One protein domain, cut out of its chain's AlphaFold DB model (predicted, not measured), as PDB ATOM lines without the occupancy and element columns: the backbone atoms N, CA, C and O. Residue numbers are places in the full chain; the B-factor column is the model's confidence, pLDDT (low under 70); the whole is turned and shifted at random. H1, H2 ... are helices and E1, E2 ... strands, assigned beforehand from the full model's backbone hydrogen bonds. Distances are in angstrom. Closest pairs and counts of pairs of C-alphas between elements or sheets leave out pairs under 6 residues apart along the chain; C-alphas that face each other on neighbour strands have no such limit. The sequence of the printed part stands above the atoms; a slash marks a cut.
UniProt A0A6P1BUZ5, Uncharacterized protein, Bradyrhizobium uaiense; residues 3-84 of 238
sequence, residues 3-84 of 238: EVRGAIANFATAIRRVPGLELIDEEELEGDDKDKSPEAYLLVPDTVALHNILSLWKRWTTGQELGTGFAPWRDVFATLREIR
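Overview. This is residues 3 to 84 of the 238 residues of an uncharacterized protein of Bradyrhizobium uaiense (UniProt A0A6P1BUZ5). Two short helices, H1 and H3, lie side by side and run opposite ways, while the longest helix, H2, stands crosswise at one end of the pair and meets H3 through its residues 57 to 60. A long loop, residues 16 to 46, swings out past H1 and returns to the start of H2, and the last strand, E1, makes a short antiparallel pairing with residues 3 to 4. The 82 printed residues hold three named helices and one named strand, in the order H1, H2, H3, E1; the class is mostly helix, with under half of the residues in named elements. The whole is compact, with a radius of gyration of the C-alphas of 12.6 A, and spans 36 by 26 by 20 A.

Arrangement. Start at H2, residues 47 to 61. With its residues 57 to 60 alone it only just touches H3, residues 71 to 78, with 3 pairs of C-alphas within 8 A; the closest are those of Trp 57 and Phe 77, 7.1 A apart. Their lines stand about perpendicular, but only just, at 70.3 degrees. Move on to H1, residues 8 to 15, which touches H3: the closest C-alphas are those of Ala 14 and Val 76, 5.0 A apart. H1 and H3 run opposite ways at a shallow tilt of 22 degrees. H1 and H2 are apart. Look next at E1, residues 80 to 83, which pairs with no named strand; H3 and E1 meet only through their link. The closest C-alphas of H2 and E1, those of Leu 54 and Ile 83, are 7.2 A apart. In H1 and H2 every O i to N i+4 pair is within hydrogen-bond range; in H3, 3 of 4 are.

Along the chain. Find C-alpha 47 at (-38.170, 42.271, 4.477); from there H2 runs 21.0 A to C-alpha 61 at (-40.344, 34.495, 23.847). H1 begins at C-alpha 8, at (-56.078, 46.362, 20.691), and covers 10.6 A to Ile 15. H3 covers 11.5 A from Ala 71 to Ala 78. E1 covers 7.3 A from Leu 80 and ends at C-alpha 83, at (-46.117, 37.246, 15.589).

Size, cuts and confidence. The two C-alphas farthest apart, those of Lys 34 and Thr 68, are 38.5 A from each other, while the C-alphas of Glu 3 and Arg 84, the first and last printed, are 8.2 A apart. The printed part has no cut. The link from H1 to H2 is long, with 31 residues; H2 to H3 is short and H3 to E1 tight. Read the B-factor column for the model's confidence: the mean pLDDT of the printed part is 72.2, and residues 5 to 9 and 19 to 47 are under 70.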
ATOM      1  N   GLU A   3     -50.917  38.880  16.330       71.94
ATOM      2  CA  GLU A   3     -52.068  38.420  17.089       71.94
ATOM      3  C   GLU A   3     -52.018  39.065  18.476       71.94
ATOM      4  O   GLU A   3     -51.010  38.940  19.177       71.94
ATOM      5  N   VAL A   4     -53.052  39.801  18.875       73.62
ATOM      6  CA  VAL A   4     -53.035  40.656  20.069       73.62
ATOM      7  C   VAL A   4     -53.570  39.898  21.291       73.62
ATOM      8  O   VAL A   4     -54.497  39.094  21.227       73.62
ATOM      9  N   ARG A   5     -52.967  40.144  22.459       63.00
ATOM     10  CA  ARG A   5     -53.493  39.731  23.767       63.00
ATOM     11  C   ARG A   5     -54.290  40.873  24.381       63.00
ATOM     12  O   ARG A   5     -53.716  41.860  24.836       63.00
ATOM     13  N   GLY A   6     -55.599  40.678  24.501       63.81
ATOM     14  CA  GLY A   6     -56.487  41.648  25.141       63.81
ATOM     15  C   GLY A   6     -56.787  42.841  24.233       63.81
ATOM     16  O   GLY A   6     -56.885  42.683  23.024       63.81
ATOM     17  N   ALA A   7     -56.962  44.027  24.817       67.56
ATOM     18  CA  ALA A   7     -57.460  45.192  24.089       67.56
ATOM     19  C   ALA A   7     -56.460  45.729  23.049       67.56
ATOM     20  O   ALA A   7     -55.330  46.092  23.397       67.56
ATOM     21  N   ILE A   8     -56.913  45.884  21.801       65.62
ATOM     22  CA  ILE A   8     -56.078  46.362  20.691       65.62
ATOM     23  C   ILE A   8     -55.583  47.803  20.896       65.62
ATOM     24  O   ILE A   8     -54.464  48.139  20.505       65.62
ATOM     25  N   ALA A   9     -56.317  48.634  21.640       68.00
ATOM     26  CA  ALA A   9     -55.876  49.982  22.014       68.00
ATOM     27  C   ALA A   9     -54.498  50.009  22.718       68.00
ATOM     28  O   ALA A   9     -53.705  50.942  22.532       68.00
ATOM     29  N   ASN A  10     -54.174  48.967  23.497       72.50
ATOM     30  CA  ASN A  10     -52.868  48.845  24.148       72.50
ATOM     31  C   ASN A  10     -51.759  48.567  23.125       72.50
ATOM     32  O   ASN A  10     -50.677  49.148  23.222       72.50
ATOM     33  N   PHE A  11     -52.043  47.720  22.131       74.06
ATOM     34  CA  PHE A  11     -51.133  47.428  21.025       74.06
ATOM     35  C   PHE A  11     -50.892  48.673  20.159       74.06
ATOM     36  O   PHE A  11     -49.737  49.039  19.933       74.06
ATOM     37  N   ALA A  12     -51.948  49.397  19.774       73.44
ATOM     38  CA  ALA A  12     -51.838  50.635  18.995       73.44
ATOM     39  C   ALA A  12     -50.981  51.695  19.717       73.44
ATOM     40  O   ALA A  12     -50.071  52.292  19.136       73.44
ATOM     41  N   THR A  13     -51.191  51.868  21.027       79.19
ATOM     42  CA  THR A  13     -50.388  52.782  21.858       79.19
ATOM     43  C   THR A  13     -48.910  52.384  21.897       79.19
ATOM     44  O   THR A  13     -48.035  53.256  21.896       79.19
ATOM     45  N   ALA A  14     -48.617  51.083  21.940       78.25
ATOM     46  CA  ALA A  14     -47.252  50.576  21.966       78.25
ATOM     47  C   ALA A  14     -46.549  50.747  20.606       78.25
ATOM     48  O   ALA A  14     -45.404  51.203  20.573       78.25
ATOM     49  N   ILE A  15     -47.234  50.463  19.491       78.44
ATOM     50  CA  ILE A  15     -46.691  50.607  18.128       78.44
ATOM     51  C   ILE A  15     -46.307  52.057  17.820       78.44
ATOM     52  O   ILE A  15     -45.218  52.287  17.298       78.44
ATOM     53  N   ARG A  16     -47.106  53.047  18.246       77.88
ATOM     54  CA  ARG A  16     -46.796  54.483  18.067       77.88
ATOM     55  C   ARG A  16     -45.465  54.924  18.700       77.88
ATOM     56  O   ARG A  16     -44.952  55.993  18.380       77.88
ATOM     57  N   ARG A  17     -44.896  54.132  19.618       78.81
ATOM     58  CA  ARG A  17     -43.593  54.397  20.257       78.81
ATOM     59  C   ARG A  17     -42.416  53.767  19.511       78.81
ATOM     60  O   ARG A  17     -41.272  53.986  19.915       78.81
ATOM     61  N   VAL A  18     -42.670  52.979  18.466       74.88
ATOM     62  CA  VAL A  18     -41.638  52.356  17.636       74.88
ATOM     63  C   VAL A  18     -41.402  53.218  16.391       74.88
ATOM     64  O   VAL A  18     -42.289  53.332  15.550       74.88
ATOM     65  N   PRO A  19     -40.212  53.827  16.231       67.25
ATOM     66  CA  PRO A  19     -39.920  54.647  15.058       67.25
ATOM     67  C   PRO A  19     -39.996  53.839  13.755       67.25
ATOM     68  O   PRO A  19     -39.381  52.778  13.654       67.25
ATOM     69  N   GLY A  20     -40.691  54.372  12.746       65.75
ATOM     70  CA  GLY A  20     -40.744  53.797  11.395       65.75
ATOM     71  C   GLY A  20     -41.781  52.690  11.186       65.75
ATOM     72  O   GLY A  20     -41.794  52.095  10.112       65.75
ATOM     73  N   LEU A  21     -42.637  52.416  12.175       66.25
ATOM     74  CA  LEU A  21     -43.824  51.578  12.007       66.25
ATOM     75  C   LEU A  21     -45.076  52.444  11.992       66.25
ATOM     76  O   LEU A  21     -45.237  53.325  12.836       66.25
ATOM     77  N   GLU A  22     -45.956  52.160  11.040       61.50
ATOM     78  CA  GLU A  22     -47.245  52.822  10.882       61.50
ATOM     79  C   GLU A  22     -48.348  51.763  10.927       61.50
ATOM     80  O   GLU A  22     -48.228  50.695  10.321       61.50
ATOM     81  N   LEU A  23     -49.386  52.045  11.709       63.66
ATOM     82  CA  LEU A  23     -50.589  51.228  11.788       63.66
ATOM     83  C   LEU A  23     -51.568  51.779  10.747       63.66
ATOM     84  O   LEU A  23     -51.857  52.972  10.772       63.66
ATOM     85  N   ILE A  24     -51.988  50.939   9.801       56.53
ATOM     86  CA  ILE A  24     -52.735  51.377   8.609       56.53
ATOM     87  C   ILE A  24     -54.224  51.565   8.923       56.53
ATOM     88  O   ILE A  24     -54.856  52.426   8.321       56.53
ATOM     89  N   ASP A  25     -54.765  50.807   9.876       53.41
ATOM     90  CA  ASP A  25     -56.167  50.907  10.263       53.41
ATOM     91  C   ASP A  25     -56.321  50.708  11.778       53.41
ATOM     92  O   ASP A  25     -55.762  49.772  12.349       53.41
ATOM     93  N   GLU A  26     -57.019  51.639  12.431       49.00
ATOM     94  CA  GLU A  26     -57.405  51.573  13.846       49.00
ATOM     95  C   GLU A  26     -58.892  51.204  14.016       49.00
ATOM     96  O   GLU A  26     -59.277  50.819  15.117       49.00
ATOM     97  N   GLU A  27     -59.709  51.279  12.954       42.19
ATOM     98  CA  GLU A  27     -61.154  51.006  12.966       42.19
ATOM     99  C   GLU A  27     -61.455  49.505  12.794       42.19
ATOM    100  O   GLU A  27     -62.286  48.972  13.527       42.19
ATOM    101  N   GLU A  28     -60.703  48.771  11.958       45.41
ATOM    102  CA  GLU A  28     -60.728  47.286  11.936       45.41
ATOM    103  C   GLU A  28     -60.260  46.653  13.262       45.41
ATOM    104  O   GLU A  28     -60.414  45.454  13.495       45.41
ATOM    105  N   LEU A  29     -59.676  47.465  14.145       50.06
ATOM    106  CA  LEU A  29     -59.125  47.053  15.425       50.06
ATOM    107  C   LEU A  29     -60.070  47.298  16.612       50.06
ATOM    108  O   LEU A  29     -59.697  47.049  17.768       50.06
ATOM    109  N   GLU A  30     -61.291  47.772  16.373       47.12
ATOM    110  CA  GLU A  30     -62.355  47.700  17.370       47.12
ATOM    111  C   GLU A  30     -62.798  46.239  17.494       47.12
ATOM    112  O   GLU A  30     -63.764  45.797  16.881       47.12
ATOM    113  N   GLY A  31     -62.045  45.455  18.272       46.91
ATOM    114  CA  GLY A  31     -62.443  44.093  18.606       46.91
ATOM    115  C   GLY A  31     -63.848  44.124  19.199       46.91
ATOM    116  O   GLY A  31     -64.054  44.732  20.251       46.91
ATOM    117  N   ASP A  32     -64.806  43.487  18.521       45.91
ATOM    118  CA  ASP A  32     -66.116  43.194  19.100       45.91
ATOM    119  C   ASP A  32     -65.852  42.544  20.468       45.91
ATOM    120  O   ASP A  32     -64.974  41.689  20.582       45.91
ATOM    121  N   ASP A  33     -66.586  42.908  21.522       49.12
ATOM    122  CA  ASP A  33     -66.428  42.321  22.869       49.12
ATOM    123  C   ASP A  33     -66.578  40.773  22.853       49.12
ATOM    124  O   ASP A  33     -66.315  40.082  23.843       49.12
ATOM    125  N   LYS A  34     -67.019  40.211  21.718       46.38
ATOM    126  CA  LYS A  34     -67.114  38.781  21.410       46.38
ATOM    127  C   LYS A  34     -65.873  38.163  20.761       46.38
ATOM    128  O   LYS A  34     -65.783  36.930  20.754       46.38
ATOM    129  N   ASP A  35     -64.946  38.949  20.227       51.41
ATOM    130  CA  ASP A  35     -63.723  38.435  19.627       51.41
ATOM    131  C   ASP A  35     -62.761  37.973  20.728       51.41
ATOM    132  O   ASP A  35     -62.173  38.740  21.492       51.41
ATOM    133  N   LYS A  36     -62.612  36.651  20.841       56.44
ATOM    134  CA  LYS A  36     -61.736  36.027  21.839       56.44
ATOM    135  C   LYS A  36     -60.257  36.232  21.504       56.44
ATOM    136  O   LYS A  36     -59.408  35.784  22.279       56.44
ATOM    137  N   SER A  37     -59.931  36.761  20.323       60.69
ATOM    138  CA  SER A  37     -58.602  36.686  19.718       60.69
ATOM    139  C   SER A  37     -58.337  37.795  18.693       60.69
ATOM    140  O   SER A  37     -58.053  37.471  17.547       60.69
ATOM    141  N   PRO A  38     -58.352  39.074  19.099       65.25
ATOM    142  CA  PRO A  38     -58.133  40.174  18.170       65.25
ATOM    143  C   PRO A  38     -56.819  40.033  17.386       65.25
ATOM    144  O   PRO A  38     -55.744  39.861  17.974       65.25
ATOM    145  N   GLU A  39     -56.897  40.147  16.063       65.38
ATOM    146  CA  GLU A  39     -55.749  40.138  15.154       65.38
ATOM    147  C   GLU A  39     -55.474  41.551  14.629       65.38
ATOM    148  O   GLU A  39     -56.386  42.328  14.375       65.38
ATOM    149  N   ALA A  40     -54.198  41.902  14.485       66.25
ATOM    150  CA  ALA A  40     -53.760  43.164  13.912       66.25
ATOM    151  C   ALA A  40     -52.829  42.924  12.719       66.25
ATOM    152  O   ALA A  40     -51.878  42.122  12.758       66.25
ATOM    153  N   TYR A  41     -53.071  43.679  11.653       63.09
ATOM    154  CA  TYR A  41     -52.282  43.627  10.433       63.09
ATOM    155  C   TYR A  41     -51.301  44.795  10.393       63.09
ATOM    156  O   TYR A  41     -51.653  45.954  10.590       63.09
ATOM    157  N   LEU A  42     -50.030  44.473  10.156       65.50
ATOM    158  CA  LEU A  42     -48.965  45.460  10.044       65.50
ATOM    159  C   LEU A  42     -48.267  45.261   8.704       65.50
ATOM    160  O   LEU A  42     -47.694  44.195   8.449       65.50
ATOM    161  N   LEU A  43     -48.297  46.290   7.863       56.06
ATOM    162  CA  LEU A  43     -47.502  46.326   6.647       56.06
ATOM    163  C   LEU A  43     -46.081  46.749   7.014       56.06
ATOM    164  O   LEU A  43     -45.826  47.888   7.397       56.06
ATOM    165  N   VAL A  44     -45.142  45.811   6.909       63.22
ATOM    166  CA  VAL A  44     -43.716  46.102   7.060       63.22
ATOM    167  C   VAL A  44     -43.136  46.266   5.653       63.22
ATOM    168  O   VAL A  44     -43.066  45.281   4.919       63.22
ATOM    169  N   PRO A  45     -42.726  47.481   5.247       48.97
ATOM    170  CA  PRO A  45     -42.317  47.758   3.867       48.97
ATOM    171  C   PRO A  45     -40.981  47.104   3.486       48.97
ATOM    172  O   PRO A  45     -40.620  47.067   2.312       48.97
ATOM    173  N   ASP A  46     -40.239  46.595   4.471       68.06
ATOM    174  CA  ASP A  46     -38.908  46.031   4.304       68.06
ATOM    175  C   ASP A  46     -38.818  44.617   4.897       68.06
ATOM    176  O   ASP A  46     -39.076  44.380   6.081       68.06
ATOM    177  N   THR A  47     -38.393  43.665   4.068       67.06
ATOM    178  CA  THR A  47     -38.170  42.271   4.477       67.06
ATOM    179  C   THR A  47     -37.044  42.141   5.503       67.06
ATOM    180  O   THR A  47     -37.098  41.257   6.359       67.06
ATOM    181  N   VAL A  48     -36.043  43.029   5.486       73.12
ATOM    182  CA  VAL A  48     -34.987  43.060   6.508       73.12
ATOM    183  C   VAL A  48     -35.569  43.509   7.847       73.12
ATOM    184  O   VAL A  48     -35.334  42.856   8.866       73.12
ATOM    185  N   ALA A  49     -36.388  44.563   7.855       74.38
ATOM    186  CA  ALA A  49     -37.127  44.982   9.041       74.38
ATOM    187  C   ALA A  49     -38.023  43.857   9.591       74.38
ATOM    188  O   ALA A  49     -37.966  43.580  10.789       74.38
ATOM    189  N   LEU A  50     -38.765  43.141   8.740       76.94
ATOM    190  CA  LEU A  50     -39.597  42.011   9.174       76.94
ATOM    191  C   LEU A  50     -38.763  40.903   9.840       76.94
ATOM    192  O   LEU A  50     -39.096  40.457  10.941       76.94
ATOM    193  N   HIS A  51     -37.646  40.494   9.232       79.75
ATOM    194  CA  HIS A  51     -36.748  39.495   9.821       79.75
ATOM    195  C   HIS A  51     -36.155  39.950  11.160       79.75
ATOM    196  O   HIS A  51     -36.014  39.143  12.087       79.75
ATOM    197  N   ASN A  52     -35.834  41.238  11.293       83.75
ATOM    198  CA  ASN A  52     -35.354  41.807  12.549       83.75
ATOM    199  C   ASN A  52     -36.433  41.749  13.638       83.75
ATOM    200  O   ASN A  52     -36.135  41.347  14.763       83.75
ATOM    201  N   ILE A  53     -37.685  42.069  13.306       85.50
ATOM    202  CA  ILE A  53     -38.819  41.982  14.236       85.50
ATOM    203  C   ILE A  53     -39.037  40.535  14.689       85.50
ATOM    204  O   ILE A  53     -39.119  40.279  15.890       85.50
ATOM    205  N   LEU A  54     -39.044  39.573  13.759       85.88
ATOM    206  CA  LEU A  54     -39.173  38.146  14.082       85.88
ATOM    207  C   LEU A  54     -38.020  37.650  14.969       85.88
ATOM    208  O   LEU A  54     -38.226  36.876  15.906       85.88
ATOM    209  N   SER A  55     -36.802  38.136  14.724       86.75
ATOM    210  CA  SER A  55     -35.633  37.815  15.551       86.75
ATOM    211  C   SER A  55     -35.761  38.380  16.970       86.75
ATOM    212  O   SER A  55     -35.438  37.695  17.942       86.75
ATOM    213  N   LEU A  56     -36.261  39.611  17.113       89.44
ATOM    214  CA  LEU A  56     -36.544  40.228  18.411       89.44
ATOM    215  C   LEU A  56     -37.669  39.493  19.154       89.44
ATOM    216  O   LEU A  56     -37.529  39.225  20.348       89.44
ATOM    217  N   TRP A  57     -38.727  39.086  18.452       89.69
ATOM    218  CA  TRP A  57     -39.818  38.282  19.007       89.69
ATOM    219  C   TRP A  57     -39.336  36.925  19.533       89.69
ATOM    220  O   TRP A  57     -39.684  36.513  20.643       89.69
ATOM    221  N   LYS A  58     -38.460  36.242  18.788       89.19
ATOM    222  CA  LYS A  58     -37.845  34.985  19.238       89.19
ATOM    223  C   LYS A  58     -37.011  35.175  20.509       89.19
ATOM    224  O   LYS A  58     -37.069  34.350  21.418       89.19
ATOM    225  N   ARG A  59     -36.244  36.266  20.602       90.38
ATOM    226  CA  ARG A  59     -35.479  36.600  21.818       90.38
ATOM    227  C   ARG A  59     -36.414  36.854  22.999       90.38
ATOM    228  O   ARG A  59     -36.190  36.301  24.070       90.38
ATOM    229  N   TRP A  60     -37.489  37.613  22.787       89.69
ATOM    230  CA  TRP A  60     -38.507  37.884  23.804       89.69
ATOM    231  C   TRP A  60     -39.145  36.601  24.352       89.69
ATOM    232  O   TRP A  60     -39.127  36.367  25.558       89.69
ATOM    233  N   THR A  61     -39.650  35.739  23.468       88.38
ATOM    234  CA  THR A  61     -40.344  34.495  23.847       88.38
ATOM    235  C   THR A  61     -39.429  33.463  24.510       88.38
ATOM    236  O   THR A  61     -39.898  32.640  25.291       88.38
ATOM    237  N   THR A  62     -38.117  33.531  24.262       91.12
ATOM    238  CA  THR A  62     -37.104  32.677  24.910       91.12
ATOM    239  C   THR A  62     -36.485  33.299  26.169       91.12
ATOM    240  O   THR A  62     -35.566  32.720  26.746       91.12
ATOM    241  N   GLY A  63     -36.973  34.463  26.616       87.88
ATOM    242  CA  GLY A  63     -36.492  35.142  27.825       87.88
ATOM    243  C   GLY A  63     -35.115  35.801  27.680       87.88
ATOM    244  O   GLY A  63     -34.488  36.144  28.680       87.88
ATOM    245  N   GLN A  64     -34.628  35.980  26.452       88.56
ATOM    246  CA  GLN A  64     -33.365  36.657  26.171       88.56
ATOM    247  C   GLN A  64     -33.549  38.179  26.176       88.56
ATOM    248  O   GLN A  64     -34.588  38.712  25.785       88.56
ATOM    249  N   GLU A  65     -32.509  38.916  26.572       86.38
ATOM    250  CA  GLU A  65     -32.533  40.373  26.461       86.38
ATOM    251  C   GLU A  65     -32.625  40.808  24.996       86.38
ATOM    252  O   GLU A  65     -31.954  40.235  24.139       86.38
ATOM    253  N   LEU A  66     -33.403  41.861  24.711       86.69
ATOM    254  CA  LEU A  66     -33.551  42.434  23.362       86.69
ATOM    255  C   LEU A  66     -32.349  43.289  22.920       86.69
ATOM    256  O   LEU A  66     -32.177  43.549  21.730       86.69
ATOM    257  N   GLY A  67     -31.461  43.657  23.846       82.81
ATOM    258  CA  GLY A  67     -30.341  44.567  23.596       82.81
ATOM    259  C   GLY A  67     -30.720  46.044  23.740       82.81
ATOM    260  O   GLY A  67     -31.864  46.401  24.030       82.81
ATOM    261  N   THR A  68     -29.733  46.920  23.572       79.56
ATOM    262  CA  THR A  68     -29.883  48.373  23.725       79.56
ATOM    263  C   THR A  68     -30.675  48.982  22.568       79.56
ATOM    264  O   THR A  68     -30.459  48.610  21.420       79.56
ATOM    265  N   GLY A  69     -31.564  49.936  22.857       80.12
ATOM    266  CA  GLY A  69     -32.368  50.639  21.842       80.12
ATOM    267  C   GLY A  69     -33.714  49.983  21.501       80.12
ATOM    268  O   GLY A  69     -34.548  50.622  20.873       80.12
ATOM    269  N   PHE A  70     -33.977  48.763  21.984       81.38
ATOM    270  CA  PHE A  70     -35.226  48.026  21.728       81.38
ATOM    271  C   PHE A  70     -36.180  47.995  22.932       81.38
ATOM    272  O   PHE A  70     -37.027  47.115  23.038       81.38
ATOM    273  N   ALA A  71     -36.055  48.939  23.871       79.81
ATOM    274  CA  ALA A  71     -36.958  49.014  25.024       79.81
ATOM    275  C   ALA A  71     -38.445  49.178  24.627       79.81
ATOM    276  O   ALA A  71     -39.252  48.436  25.183       79.81
ATOM    277  N   PRO A  72     -38.819  50.021  23.634       81.56
ATOM    278  CA  PRO A  72     -40.218  50.154  23.204       81.56
ATOM    279  C   PRO A  72     -40.834  48.852  22.671       81.56
ATOM    280  O   PRO A  72     -42.028  48.617  22.826       81.56
ATOM    281  N   TRP A  73     -40.015  47.960  22.105       84.06
ATOM    282  CA  TRP A  73     -40.475  46.662  21.607       84.06
ATOM    283  C   TRP A  73     -40.954  45.724  22.713       84.06
ATOM    284  O   TRP A  73     -41.760  44.841  22.442       84.06
ATOM    285  N   ARG A  74     -40.508  45.913  23.961       84.44
ATOM    286  CA  ARG A  74     -41.003  45.121  25.098       84.44
ATOM    287  C   ARG A  74     -42.484  45.379  25.346       84.44
ATOM    288  O   ARG A  74     -43.225  44.426  25.556       84.44
ATOM    289  N   ASP A  75     -42.899  46.643  25.277       83.62
ATOM    290  CA  ASP A  75     -44.296  47.042  25.467       83.62
ATOM    291  C   ASP A  75     -45.169  46.458  24.349       83.62
ATOM    292  O   ASP A  75     -46.209  45.869  24.623       83.62
ATOM    293  N   VAL A  76     -44.694  46.521  23.098       82.81
ATOM    294  CA  VAL A  76     -45.374  45.912  21.942       82.81
ATOM    295  C   VAL A  76     -45.501  44.400  22.127       82.81
ATOM    296  O   VAL A  76     -46.596  43.855  22.065       82.81
ATOM    297  N   PHE A  77     -44.408  43.701  22.430       87.56
ATOM    298  CA  PHE A  77     -44.422  42.246  22.587       87.56
ATOM    299  C   PHE A  77     -45.241  41.763  23.786       87.56
ATOM    300  O   PHE A  77     -45.794  40.666  23.740       87.56
ATOM    301  N   ALA A  78     -45.361  42.566  24.843       85.25
ATOM    302  CA  ALA A  78     -46.231  42.258  25.975       85.25
ATOM    303  C   ALA A  78     -47.720  42.271  25.593       85.25
ATOM    304  O   ALA A  78     -48.507  41.539  26.193       85.25
ATOM    305  N   THR A  79     -48.097  43.057  24.583       81.62
ATOM    306  CA  THR A  79     -49.470  43.107  24.060       81.62
ATOM    307  C   THR A  79     -49.778  42.019  23.036       81.62
ATOM    308  O   THR A  79     -50.894  41.972  22.539       81.62
ATOM    309  N   LEU A  80     -48.835  41.128  22.714       80.88
ATOM    310  CA  LEU A  80     -48.996  40.158  21.631       80.88
ATOM    311  C   LEU A  80     -49.088  38.723  22.133       80.88
ATOM    312  O   LEU A  80     -48.424  38.313  23.091       80.88
ATOM    313  N   ARG A  81     -49.921  37.947  21.448       81.31
ATOM    314  CA  ARG A  81     -50.042  36.501  21.591       81.31
ATOM    315  C   ARG A  81     -49.055  35.805  20.685       81.31
ATOM    316  O   ARG A  81     -48.321  34.944  21.170       81.31
ATOM    317  N   GLU A  82     -48.996  36.250  19.438       81.75
ATOM    318  CA  GLU A  82     -48.147  35.685  18.407       81.75
ATOM    319  C   GLU A  82     -47.725  36.753  17.390       81.75
ATOM    320  O   GLU A  82     -48.455  37.699  17.097       81.75
ATOM    321  N   ILE A  83     -46.525  36.588  16.830       80.81
ATOM    322  CA  ILE A  83     -46.117  37.246  15.589       80.81
ATOM    323  C   ILE A  83     -45.747  36.140  14.616       80.81
ATOM    324  O   ILE A  83     -44.827  35.361  14.885       80.81
ATOM    325  N   ARG A  84     -46.427  36.103  13.471       79.44
ATOM    326  CA  ARG A  84     -46.131  35.147  12.404       79.44
ATOM    327  C   ARG A  84     -46.295  35.749  11.016       79.44
ATOM    328  O   ARG A  84     -46.900  36.811  10.825       79.44
TER     329      ARG A  84